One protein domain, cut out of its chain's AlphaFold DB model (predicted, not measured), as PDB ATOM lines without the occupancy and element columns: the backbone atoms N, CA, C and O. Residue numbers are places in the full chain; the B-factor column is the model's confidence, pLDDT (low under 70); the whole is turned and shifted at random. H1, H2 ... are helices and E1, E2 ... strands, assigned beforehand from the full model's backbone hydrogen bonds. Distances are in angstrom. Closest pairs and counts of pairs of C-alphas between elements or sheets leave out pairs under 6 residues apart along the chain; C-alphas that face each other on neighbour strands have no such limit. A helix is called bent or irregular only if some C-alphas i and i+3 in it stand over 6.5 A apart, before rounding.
ATOM      1  N   PHE A  23       9.780 -36.304  51.097       88.88
ATOM      2  CA  PHE A  23       9.662 -37.384  50.124       88.88
ATOM      3  C   PHE A  23      10.083 -36.892  48.736       88.88
ATOM      4  O   PHE A  23       9.680 -35.809  48.295       88.88
ATOM      5  N   ASN A  24      10.870 -37.698  48.024       91.88
ATOM      6  CA  ASN A  24      11.230 -37.376  46.648       91.88
ATOM      7  C   ASN A  24       9.993 -37.464  45.726       91.88
ATOM      8  O   ASN A  24       8.948 -37.995  46.107       91.88
ATOM      9  N   ALA A  25      10.106 -36.945  44.501       92.81
ATOM     10  CA  ALA A  25       9.001 -36.913  43.536       92.81
ATOM     11  C   ALA A  25       8.345 -38.288  43.311       92.81
ATOM     12  O   ALA A  25       7.122 -38.403  43.260       92.81
ATOM     13  N   GLN A  26       9.164 -39.336  43.240       92.81
ATOM     14  CA  GLN A  26       8.722 -40.706  43.016       92.81
ATOM     15  C   GLN A  26       7.964 -41.265  44.227       92.81
ATOM     16  O   GLN A  26       6.870 -41.802  44.084       92.81
ATOM     17  N   GLN A  27       8.474 -41.043  45.437       95.00
ATOM     18  CA  GLN A  27       7.797 -41.414  46.678       95.00
ATOM     19  C   GLN A  27       6.477 -40.656  46.864       95.00
ATOM     20  O   GLN A  27       5.497 -41.256  47.300       95.00
ATOM     21  N   LYS A  28       6.415 -39.365  46.504       94.19
ATOM     22  CA  LYS A  28       5.168 -38.578  46.526       94.19
ATOM     23  C   LYS A  28       4.123 -39.152  45.568       94.19
ATOM     24  O   LYS A  28       2.971 -39.326  45.962       94.19
ATOM     25  N   ALA A  29       4.533 -39.491  44.346       94.38
ATOM     26  CA  ALA A  29       3.675 -40.124  43.349       94.38
ATOM     27  C   ALA A  29       3.106 -41.466  43.843       94.38
ATOM     28  O   ALA A  29       1.897 -41.706  43.773       94.38
ATOM     29  N   TRP A  30       3.965 -42.317  44.408       95.75
ATOM     30  CA  TRP A  30       3.560 -43.601  44.977       95.75
ATOM     31  C   TRP A  30       2.634 -43.446  46.180       95.75
ATOM     32  O   TRP A  30       1.618 -44.134  46.253       95.75
ATOM     33  N   LEU A  31       2.949 -42.532  47.101       96.44
ATOM     34  CA  LEU A  31       2.123 -42.260  48.275       96.44
ATOM     35  C   LEU A  31       0.719 -41.802  47.866       96.44
ATOM     36  O   LEU A  31      -0.259 -42.339  48.379       96.44
ATOM     37  N   TYR A  32       0.611 -40.882  46.904       95.38
ATOM     38  CA  TYR A  32      -0.678 -40.430  46.373       95.38
ATOM     39  C   TYR A  32      -1.523 -41.594  45.849       95.38
ATOM     40  O   TYR A  32      -2.679 -41.765  46.237       95.38
ATOM     41  N   LYS A  33      -0.925 -42.453  45.021       93.75
ATOM     42  CA  LYS A  33      -1.589 -43.654  44.514       93.75
ATOM     43  C   LYS A  33      -2.019 -44.601  45.631       93.75
ATOM     44  O   LYS A  33      -3.141 -45.103  45.607       93.75
ATOM     45  N   ILE A  34      -1.139 -44.873  46.591       95.56
ATOM     46  CA  ILE A  34      -1.428 -45.753  47.730       95.56
ATOM     47  C   ILE A  34      -2.635 -45.233  48.506       95.56
ATOM     48  O   ILE A  34      -3.544 -46.016  48.783       95.56
ATOM     49  N   VAL A  35      -2.667 -43.931  48.800       94.81
ATOM     50  CA  VAL A  35      -3.778 -43.283  49.505       94.81
ATOM     51  C   VAL A  35      -5.069 -43.453  48.721       94.81
ATOM     52  O   VAL A  35      -6.028 -44.016  49.239       94.81
ATOM     53  N   MET A  36      -5.078 -43.082  47.442       90.75
ATOM     54  CA  MET A  36      -6.291 -43.129  46.623       90.75
ATOM     55  C   MET A  36      -6.804 -44.551  46.344       90.75
ATOM     56  O   MET A  36      -7.990 -44.736  46.068       90.75
ATOM     57  N   LYS A  37      -5.941 -45.572  46.421       89.50
ATOM     58  CA  LYS A  37      -6.306 -46.982  46.176       89.50
ATOM     59  C   LYS A  37      -6.584 -47.800  47.434       89.50
ATOM     60  O   LYS A  37      -7.031 -48.944  47.312       89.50
ATOM     61  N   THR A  38      -6.326 -47.245  48.613       91.00
ATOM     62  CA  THR A  38      -6.520 -47.917  49.900       91.00
ATOM     63  C   THR A  38      -7.721 -47.287  50.599       91.00
ATOM     64  O   THR A  38      -7.606 -46.144  51.028       91.00
ATOM     65  N   PRO A  39      -8.870 -47.975  50.726       88.12
ATOM     66  CA  PRO A  39     -10.114 -47.334  51.164       88.12
ATOM     67  C   PRO A  39     -10.039 -46.612  52.523       88.12
ATOM     68  O   PRO A  39     -10.463 -45.453  52.565       88.12
ATOM     69  N   PRO A  40      -9.404 -47.170  53.579       88.12
ATOM     70  CA  PRO A  40      -9.172 -46.427  54.818       88.12
ATOM     71  C   PRO A  40      -8.333 -45.162  54.631       88.12
ATOM     72  O   PRO A  40      -8.694 -44.111  55.151       88.12
ATOM     73  N   LEU A  41      -7.248 -45.219  53.855       93.38
ATOM     74  CA  LEU A  41      -6.414 -44.042  53.603       93.38
ATOM     75  C   LEU A  41      -7.168 -43.005  52.777       93.38
ATOM     76  O   LEU A  41      -7.184 -41.842  53.152       93.38
ATOM     77  N   LYS A  42      -7.838 -43.410  51.694       90.12
ATOM     78  CA  LYS A  42      -8.618 -42.500  50.854       90.12
ATOM     79  C   LYS A  42      -9.661 -41.757  51.681       90.12
ATOM     80  O   LYS A  42      -9.661 -40.534  51.694       90.12
ATOM     81  N   ARG A  43     -10.500 -42.492  52.419       88.81
ATOM     82  CA  ARG A  43     -11.581 -41.914  53.229       88.81
ATOM     83  C   ARG A  43     -11.078 -40.874  54.227       88.81
ATOM     84  O   ARG A  43     -11.778 -39.904  54.477       88.81
ATOM     85  N   ASN A  44      -9.905 -41.097  54.818       86.75
ATOM     86  CA  ASN A  44      -9.390 -40.225  55.867       86.75
ATOM     87  C   ASN A  44      -8.429 -39.149  55.349       86.75
ATOM     88  O   ASN A  44      -8.229 -38.157  56.042       86.75
ATOM     89  N   TRP A  45      -7.776 -39.353  54.201       92.38
ATOM     90  CA  TRP A  45      -6.672 -38.504  53.747       92.38
ATOM     91  C   TRP A  45      -6.865 -37.880  52.369       92.38
ATOM     92  O   TRP A  45      -6.028 -37.064  51.999       92.38
ATOM     93  N   GLU A  46      -7.902 -38.222  51.595       90.69
ATOM     94  CA  GLU A  46      -8.052 -37.687  50.230       90.69
ATOM     95  C   GLU A  46      -8.021 -36.153  50.185       90.69
ATOM     96  O   GLU A  46      -7.406 -35.587  49.284       90.69
ATOM     97  N   GLU A  47      -8.580 -35.485  51.198       88.62
ATOM     98  CA  GLU A  47      -8.595 -34.023  51.318       88.62
ATOM     99  C   GLU A  47      -7.203 -33.394  51.501       88.62
ATOM    100  O   GLU A  47      -7.002 -32.230  51.160       88.62
ATOM    101  N   PHE A  48      -6.220 -34.157  51.990       91.31
ATOM    102  CA  PHE A  48      -4.848 -33.677  52.176       91.31
ATOM    103  C   PHE A  48      -4.009 -33.756  50.899       91.31
ATOM    104  O   PHE A  48      -2.849 -33.343  50.917       91.31
ATOM    105  N   PHE A  49      -4.558 -34.275  49.798       91.00
ATOM    106  CA  PHE A  49      -3.870 -34.378  48.515       91.00
ATOM    107  C   PHE A  49      -4.596 -33.557  47.449       91.00
ATOM    108  O   PHE A  49      -5.720 -33.860  47.061       91.00
ATOM    109  N   VAL A  50      -3.914 -32.553  46.902       90.88
ATOM    110  CA  VAL A  50      -4.438 -31.730  45.804       90.88
ATOM    111  C   VAL A  50      -3.643 -32.023  44.538       90.88
ATOM    112  O   VAL A  50      -2.533 -31.520  44.360       90.88
ATOM    113  N   TYR A  51      -4.217 -32.842  43.655       88.00
ATOM    114  CA  TYR A  51      -3.662 -33.133  42.333       88.00
ATOM    115  C   TYR A  51      -4.228 -32.172  41.281       88.00
ATOM    116  O   TYR A  51      -5.431 -32.130  41.035       88.00
ATOM    117  N   GLN A  52      -3.345 -31.409  40.643       88.62
ATOM    118  CA  GLN A  52      -3.662 -30.392  39.634       88.62
ATOM    119  C   GLN A  52      -3.363 -30.858  38.201       88.62
ATOM    120  O   GLN A  52      -3.586 -30.121  37.238       88.62
ATOM    121  N   GLY A  53      -2.830 -32.071  38.036       80.00
ATOM    122  CA  GLY A  53      -2.544 -32.629  36.722       80.00
ATOM    123  C   GLY A  53      -3.809 -33.062  35.976       80.00
ATOM    124  O   GLY A  53      -4.890 -33.230  36.542       80.00
ATOM    125  N   LYS A  54      -3.678 -33.290  34.667       76.81
ATOM    126  CA  LYS A  54      -4.770 -33.881  33.882       76.81
ATOM    127  C   LYS A  54      -4.976 -35.326  34.334       76.81
ATOM    128  O   LYS A  54      -4.004 -36.067  34.467       76.81
ATOM    129  N   LEU A  55      -6.227 -35.733  34.534       67.44
ATOM    130  CA  LEU A  55      -6.570 -37.136  34.750       67.44
ATOM    131  C   LEU A  55      -6.608 -37.846  33.387       67.44
ATOM    132  O   LEU A  55      -7.461 -37.512  32.558       67.44
ATOM    133  N   PRO A  56      -5.705 -38.804  33.108       59.38
ATOM    134  CA  PRO A  56      -5.784 -39.607  31.898       59.38
ATOM    135  C   PRO A  56      -6.942 -40.604  32.046       59.38
ATOM    136  O   PRO A  56      -6.769 -41.718  32.540       59.38
ATOM    137  N   ALA A  57      -8.146 -40.186  31.653       54.38
ATOM    138  CA  ALA A  57      -9.324 -41.041  31.627       54.38
ATOM    139  C   ALA A  57      -9.351 -41.852  30.324       54.38
ATOM    140  O   ALA A  57      -9.606 -41.307  29.251       54.38
ATOM    141  N   ASN A  58      -9.147 -43.168  30.416       53.12
ATOM    142  CA  ASN A  58      -9.642 -44.071  29.383       53.12
ATOM    143  C   ASN A  58     -11.087 -44.440  29.727       53.12
ATOM    144  O   ASN A  58     -11.376 -44.946  30.811       53.12
ATOM    145  N   VAL A  59     -11.989 -44.159  28.793       52.81
ATOM    146  CA  VAL A  59     -13.407 -44.512  28.857       52.81
ATOM    147  C   VAL A  59     -13.559 -45.868  28.177       52.81
ATOM    148  O   VAL A  59     -13.661 -45.940  26.953       52.81
ATOM    149  N   ASP A  60     -13.588 -46.943  28.955       49.69
ATOM    150  CA  ASP A  60     -13.944 -48.253  28.423       49.69
ATOM    151  C   ASP A  60     -15.460 -48.304  28.249       49.69
ATOM    152  O   ASP A  60     -16.213 -48.192  29.216       49.69
ATOM    153  N   ARG A  61     -15.912 -48.474  27.008       47.59
ATOM    154  CA  ARG A  61     -17.319 -48.710  26.682       47.59
ATOM    155  C   ARG A  61     -17.488 -50.173  26.328       47.59
ATOM    156  O   ARG A  61     -16.972 -50.617  25.307       47.59
ATOM    157  N   TYR A  62     -18.221 -50.918  27.140       46.47
ATOM    158  CA  TYR A  62     -18.556 -52.303  26.827       46.47
ATOM    159  C   TYR A  62     -20.045 -52.552  27.026       46.47
ATOM    160  O   TYR A  62     -20.694 -51.944  27.874       46.47
ATOM    161  N   ALA A  63     -20.603 -53.423  26.188       34.50
ATOM    162  CA  ALA A  63     -22.008 -53.774  26.254       34.50
ATOM    163  C   ALA A  63     -22.216 -54.869  27.307       34.50
ATOM    164  O   ALA A  63     -21.752 -55.993  27.132       34.50
ATOM    165  N   VAL A  64     -22.945 -54.559  28.378       38.12
ATOM    166  CA  VAL A  64     -23.474 -55.563  29.309       38.12
ATOM    167  C   VAL A  64     -24.973 -55.633  29.070       38.12
ATOM    168  O   VAL A  64     -25.675 -54.633  29.213       38.12
ATOM    169  N   ASN A  65     -25.472 -56.796  28.645       33.88
ATOM    170  CA  ASN A  65     -26.895 -57.017  28.358       33.88
ATOM    171  C   ASN A  65     -27.495 -55.983  27.378       33.88
ATOM    172  O   ASN A  65     -28.602 -55.487  27.576       33.88
ATOM    173  N   GLY A  66     -26.743 -55.614  26.333       37.41
ATOM    174  CA  GLY A  66     -27.178 -54.655  25.308       37.41
ATOM    175  C   GLY A  66     -27.135 -53.179  25.726       37.41
ATOM    176  O   GLY A  66     -27.495 -52.318  24.927       37.41
ATOM    177  N   ARG A  67     -26.671 -52.859  26.943       30.36
ATOM    178  CA  ARG A  67     -26.445 -51.483  27.412       30.36
ATOM    179  C   ARG A  67     -24.959 -51.165  27.442       30.36
ATOM    180  O   ARG A  67     -24.170 -51.956  27.951       30.36
ATOM    181  N   ILE A  68     -24.588 -49.998  26.922       40.34
ATOM    182  CA  ILE A  68     -23.209 -49.506  26.977       40.34
ATOM    183  C   ILE A  68     -22.919 -49.053  28.409       40.34
ATOM    184  O   ILE A  68     -23.453 -48.045  28.866       40.34
ATOM    185  N   VAL A  69     -22.063 -49.795  29.104       39.78
ATOM    186  CA  VAL A  69     -21.491 -49.406  30.392       39.78
ATOM    187  C   VAL A  69     -20.185 -48.674  30.116       39.78
ATOM    188  O   VAL A  69     -19.339 -49.165  29.368       39.78
ATOM    189  N   THR A  70     -20.045 -47.485  30.699       38.75
ATOM    190  CA  THR A  70     -18.819 -46.689  30.640       38.75
ATOM    191  C   THR A  70     -18.043 -46.883  31.936       38.75
ATOM    192  O   THR A  70     -18.501 -46.447  32.989       38.75
ATOM    193  N   LYS A  71     -16.873 -47.519  31.871       43.31
ATOM    194  CA  LYS A  71     -15.938 -47.619  32.993       43.31
ATOM    195  C   LYS A  71     -14.762 -46.691  32.729       43.31
ATOM    196  O   LYS A  71     -14.018 -46.885  31.773       43.31
ATOM    197  N   VAL A  72     -14.593 -45.681  33.577       47.75
ATOM    198  CA  VAL A  72     -13.384 -44.853  33.557       47.75
ATOM    199  C   VAL A  72     -12.290 -45.631  34.280       47.75
ATOM    200  O   VAL A  72     -12.427 -45.926  35.467       47.75
ATOM    201  N   ARG A  73     -11.227 -46.013  33.569       54.19
ATOM    202  CA  ARG A  73     -10.013 -46.552  34.194       54.19
ATOM    203  C   ARG A  73      -8.961 -45.454  34.261       54.19
ATOM    204  O   ARG A  73      -8.462 -44.997  33.234       54.19
ATOM    205  N   GLU A  74      -8.624 -45.059  35.484       58.03
ATOM    206  CA  GLU A  74      -7.468 -44.213  35.764       58.03
ATOM    207  C   GLU A  74      -6.196 -45.009  35.473       58.03
ATOM    208  O   GLU A  74      -5.951 -46.078  36.046       58.03
ATOM    209  N   LYS A  75      -5.372 -44.497  34.559       73.00
ATOM    210  CA  LYS A  75      -4.039 -45.047  34.318       73.00
ATOM    211  C   LYS A  75      -3.088 -44.519  35.385       73.00
ATOM    212  O   LYS A  75      -2.412 -43.520  35.167       73.00
ATOM    213  N   TRP A  76      -3.047 -45.205  36.525       80.75
ATOM    214  CA  TRP A  76      -2.191 -44.844  37.660       80.75
ATOM    215  C   TRP A  76      -0.720 -44.674  37.274       80.75
ATOM    216  O   TRP A  76      -0.135 -43.680  37.678       80.75
ATOM    217  N   ASP A  77      -0.176 -45.539  36.406       77.19
ATOM    218  CA  ASP A  77       1.194 -45.393  35.885       77.19
ATOM    219  C   ASP A  77       1.422 -43.992  35.253       77.19
ATOM    220  O   ASP A  77       2.441 -43.360  35.490       77.19
ATOM    221  N   LEU A  78       0.445 -43.451  34.507       80.12
ATOM    222  CA  LEU A  78       0.560 -42.128  33.868       80.12
ATOM    223  C   LEU A  78       0.428 -40.967  34.860       80.12
ATOM    224  O   LEU A  78       1.023 -39.908  34.659       80.12
ATOM    225  N   ILE A  79      -0.388 -41.138  35.903       85.00
ATOM    226  CA  ILE A  79      -0.506 -40.159  36.989       85.00
ATOM    227  C   ILE A  79       0.812 -40.117  37.768       85.00
ATOM    228  O   ILE A  79       1.320 -39.030  38.035       85.00
ATOM    229  N   GLU A  80       1.391 -41.285  38.065       88.44
ATOM    230  CA  GLU A  80       2.707 -41.395  38.691       88.44
ATOM    231  C   GLU A  80       3.772 -40.682  37.852       88.44
ATOM    232  O   GLU A  80       4.435 -39.783  38.366       88.44
ATOM    233  N   ASP A  81       3.872 -41.002  36.559       86.38
ATOM    234  CA  ASP A  81       4.823 -40.371  35.634       86.38
ATOM    235  C   ASP A  81       4.652 -38.845  35.585       86.38
ATOM    236  O   ASP A  81       5.632 -38.100  35.586       86.38
ATOM    237  N   SER A  82       3.406 -38.360  35.589       88.50
ATOM    238  CA  SER A  82       3.111 -36.924  35.570       88.50
ATOM    239  C   SER A  82       3.635 -36.221  36.824       88.50
ATOM    240  O   SER A  82       4.237 -35.154  36.715       88.50
ATOM    241  N   ILE A  83       3.435 -36.823  38.000       90.31
ATOM    242  CA  ILE A  83       3.926 -36.293  39.282       90.31
ATOM    243  C   ILE A  83       5.454 -36.395  39.347       90.31
ATOM    244  O   ILE A  83       6.111 -35.476  39.820       90.31
ATOM    245  N   ILE A  84       6.045 -37.483  38.846       90.31
ATOM    246  CA  ILE A  84       7.503 -37.662  38.824       90.31
ATOM    247  C   ILE A  84       8.171 -36.583  37.968       90.31
ATOM    248  O   ILE A  84       9.176 -36.007  38.385       90.31
ATOM    249  N   VAL A  85       7.613 -36.303  36.788       91.19
ATOM    250  CA  VAL A  85       8.145 -35.295  35.859       91.19
ATOM    251  C   VAL A  85       7.893 -33.877  36.369       91.19
ATOM    252  O   VAL A  85       8.788 -33.042  36.277       91.19
ATOM    253  N   ASN A  86       6.707 -33.606  36.924       90.69
ATOM    254  CA  ASN A  86       6.321 -32.295  37.450       90.69
ATOM    255  C   ASN A  86       5.780 -32.419  38.886       90.69
ATOM    256  O   ASN A  86       4.563 -32.430  39.073       90.69
ATOM    257  N   PRO A  87       6.646 -32.470  39.913       90.94
ATOM    258  CA  PRO A  87       6.230 -32.744  41.296       90.94
ATOM    259  C   PRO A  87       5.255 -31.720  41.881       90.94
ATOM    260  O   PRO A  87       4.435 -32.072  42.724       90.94
ATOM    261  N   ASP A  88       5.307 -30.474  41.406       90.06
ATOM    262  CA  ASP A  88       4.476 -29.368  41.898       90.06
ATOM    263  C   ASP A  88       2.986 -29.517  41.551       90.06
ATOM    264  O   ASP A  88       2.147 -28.838  42.141       90.06
ATOM    265  N   ILE A  89       2.625 -30.427  40.634       91.56
ATOM    266  CA  ILE A  89       1.213 -30.718  40.330       91.56
ATOM    267  C   ILE A  89       0.520 -31.496  41.453       91.56
ATOM    268  O   ILE A  89      -0.684 -31.728  41.363       91.56
ATOM    269  N   LEU A  90       1.260 -31.943  42.469       93.00
ATOM    270  CA  LEU A  90       0.722 -32.610  43.643       93.00
ATOM    271  C   LEU A  90       1.138 -31.857  44.907       93.00
ATOM    272  O   LEU A  90       2.298 -31.890  45.321       93.00
ATOM    273  N   LEU A  91       0.160 -31.247  45.568       90.44
ATOM    274  CA  LEU A  91       0.342 -30.650  46.888       90.44
ATOM    275  C   LEU A  91      -0.137 -31.629  47.960       90.44
ATOM    276  O   LEU A  91      -1.182 -32.260  47.802       90.44
ATOM    277  N   ILE A  92       0.633 -31.749  49.044       92.62
ATOM    278  CA  ILE A  92       0.342 -32.658  50.158       92.62
ATOM    279  C   ILE A  92       0.357 -31.862  51.463       92.62
ATOM    280  O   ILE A  92       1.391 -31.300  51.836       92.62
ATOM    281  N   ASP A  93      -0.764 -31.847  52.183       91.94
ATOM    282  CA  ASP A  93      -0.845 -31.281  53.529       91.94
ATOM    283  C   ASP A  93      -0.371 -32.295  54.581       91.94
ATOM    284  O   ASP A  93      -1.146 -32.953  55.279       91.94
ATOM    285  N   TYR A  94       0.950 -32.397  54.740       90.62
ATOM    286  CA  TYR A  94       1.542 -33.228  55.789       90.62
ATOM    287  C   TYR A  94       1.156 -32.778  57.208       90.62
ATOM    288  O   TYR A  94       1.191 -33.589  58.133       90.62
ATOM    289  N   ALA A  95       0.800 -31.505  57.416       88.38
ATOM    290  CA  ALA A  95       0.403 -31.010  58.732       88.38
ATOM    291  C   ALA A  95      -1.010 -31.471  59.117       88.38
ATOM    292  O   ALA A  95      -1.259 -31.720  60.299       88.38
ATOM    293  N   GLY A  96      -1.908 -31.597  58.139       87.81
ATOM    294  CA  GLY A  96      -3.199 -32.271  58.267       87.81
ATOM    295  C   GLY A  96      -3.028 -33.758  58.564       87.81
ATOM    296  O   GLY A  96      -3.489 -34.227  59.605       87.81
ATOM    297  N   ILE A  97      -2.241 -34.464  57.741       90.31
ATOM    298  CA  ILE A  97      -1.971 -35.906  57.901       90.31
ATOM    299  C   ILE A  97      -1.423 -36.236  59.297       90.31
ATOM    300  O   ILE A  97      -1.899 -37.172  59.940       90.31
ATOM    301  N   ARG A  98      -0.479 -35.443  59.821       88.44
ATOM    302  CA  ARG A  98       0.094 -35.622  61.173       88.44
ATOM    303  C   ARG A  98      -0.925 -35.588  62.312       88.44
ATOM    304  O   ARG A  98      -0.615 -36.041  63.409       88.44
ATOM    305  N   LYS A  99      -2.105 -35.010  62.088       85.25
ATOM    306  CA  LYS A  99      -3.179 -34.916  63.090       85.25
ATOM    307  C   LYS A  99      -4.146 -36.101  63.032       85.25
ATOM    308  O   LYS A  99      -5.072 -36.135  63.837       85.25
ATOM    309  N   THR A 100      -3.961 -37.019  62.085       88.00
ATOM    310  CA  THR A 100      -4.792 -38.219  61.918       88.00
ATOM    311  C   THR A 100      -4.252 -39.395  62.738       88.00
ATOM    312  O   THR A 100      -3.261 -39.253  63.457       88.00
TER     313      THR A 100
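What this domain is: This is residues 23 to 100 of the 718 residues of an uncharacterized protein of Labilibacter sediminis (UniProt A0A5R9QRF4). A long two-stranded hairpin, E2 and E3, sticks out as an arm from a small body of helices and one short strand pair. In the body H1 and H3 lie side by side, H2 meets the last turn of H1 at a steep angle, the short strands E1 and E4 pair near H1, and little H4 sits by H2. The printed part has 78 residues, with four named helices and four named strands in the order H1 H2 E1 E2 E3 H3 E4 H4, and both two-stranded sheets, E1 - E4 and E2 - E3, are antiparallel. The class is mixed, helices and strands; the whole is loose, with a radius of gyration of the C-alphas of 15.0 A, and elongated, spanning 49 by 28 by 16 A.

Where its parts are: E2, residues 57 to 64, is 20.4 A long, and E3, residues 67 to 74, is 22.0 A long, ending at C-alpha 74 at (-7.468, -44.213, 35.764). H3, residues 76 to 85, is 14.2 A long. H1, residues 25 to 37, is 18.5 A long and begins at C-alpha 25 at (9.001, -36.913, 43.536). H2, residues 39 to 48, is 14.7 A long and irregular: C-alphas 44 and 47 are 7.7 A apart. E1 is residues 49 to 51, E4 is residues 90 to 92, and H4 is residues 94 to 97, ending at C-alpha 97 at (-1.971, -35.906, 57.901).

How they stand to each other: In the hairpin E2 and E3, with directions at 152 degrees, N 60 and O 71 are 2.9 A apart and N 69 and O 62 are 2.8 A apart, within hydrogen-bond range. E2 is apart from H3, and E3 is apart from H1. H3 touches H1 at a shallow tilt of 28 degrees, opposite ways; the closest C-alphas, those of Ala 29 and Glu 80, are 4.9 A apart. H1 touches H2 with residues 34 to 36 alone, at a steep tilt of 53 degrees, opposite ways; the closest C-alphas, of Met 36 and Lys 42, are 4.9 A apart. E1 and E4 are antiparallel at 169 degrees, with N 50 and O 91 2.9 A apart, within hydrogen-bond range. The closest C-alphas of H1 and E1, of Tyr 32 and Phe 49, are 7.2 A apart. H4 touches H2, the closest C-alphas being those of Phe 48 and Gly 96, 6.5 A apart. In H1 and H3 every O i to N i+4 pair is within hydrogen-bond range, in H2 4 of 6 are, and H4 is too short for such a pair.

The domain as a whole: The two C-alphas farthest apart, those of Gly 66 and Ala 95, are 49.4 A apart. The printed part has no cut, and each link between named elements is tight. Mean pLDDT of the printed part is 78.4; residues 55 to 74 are under 70.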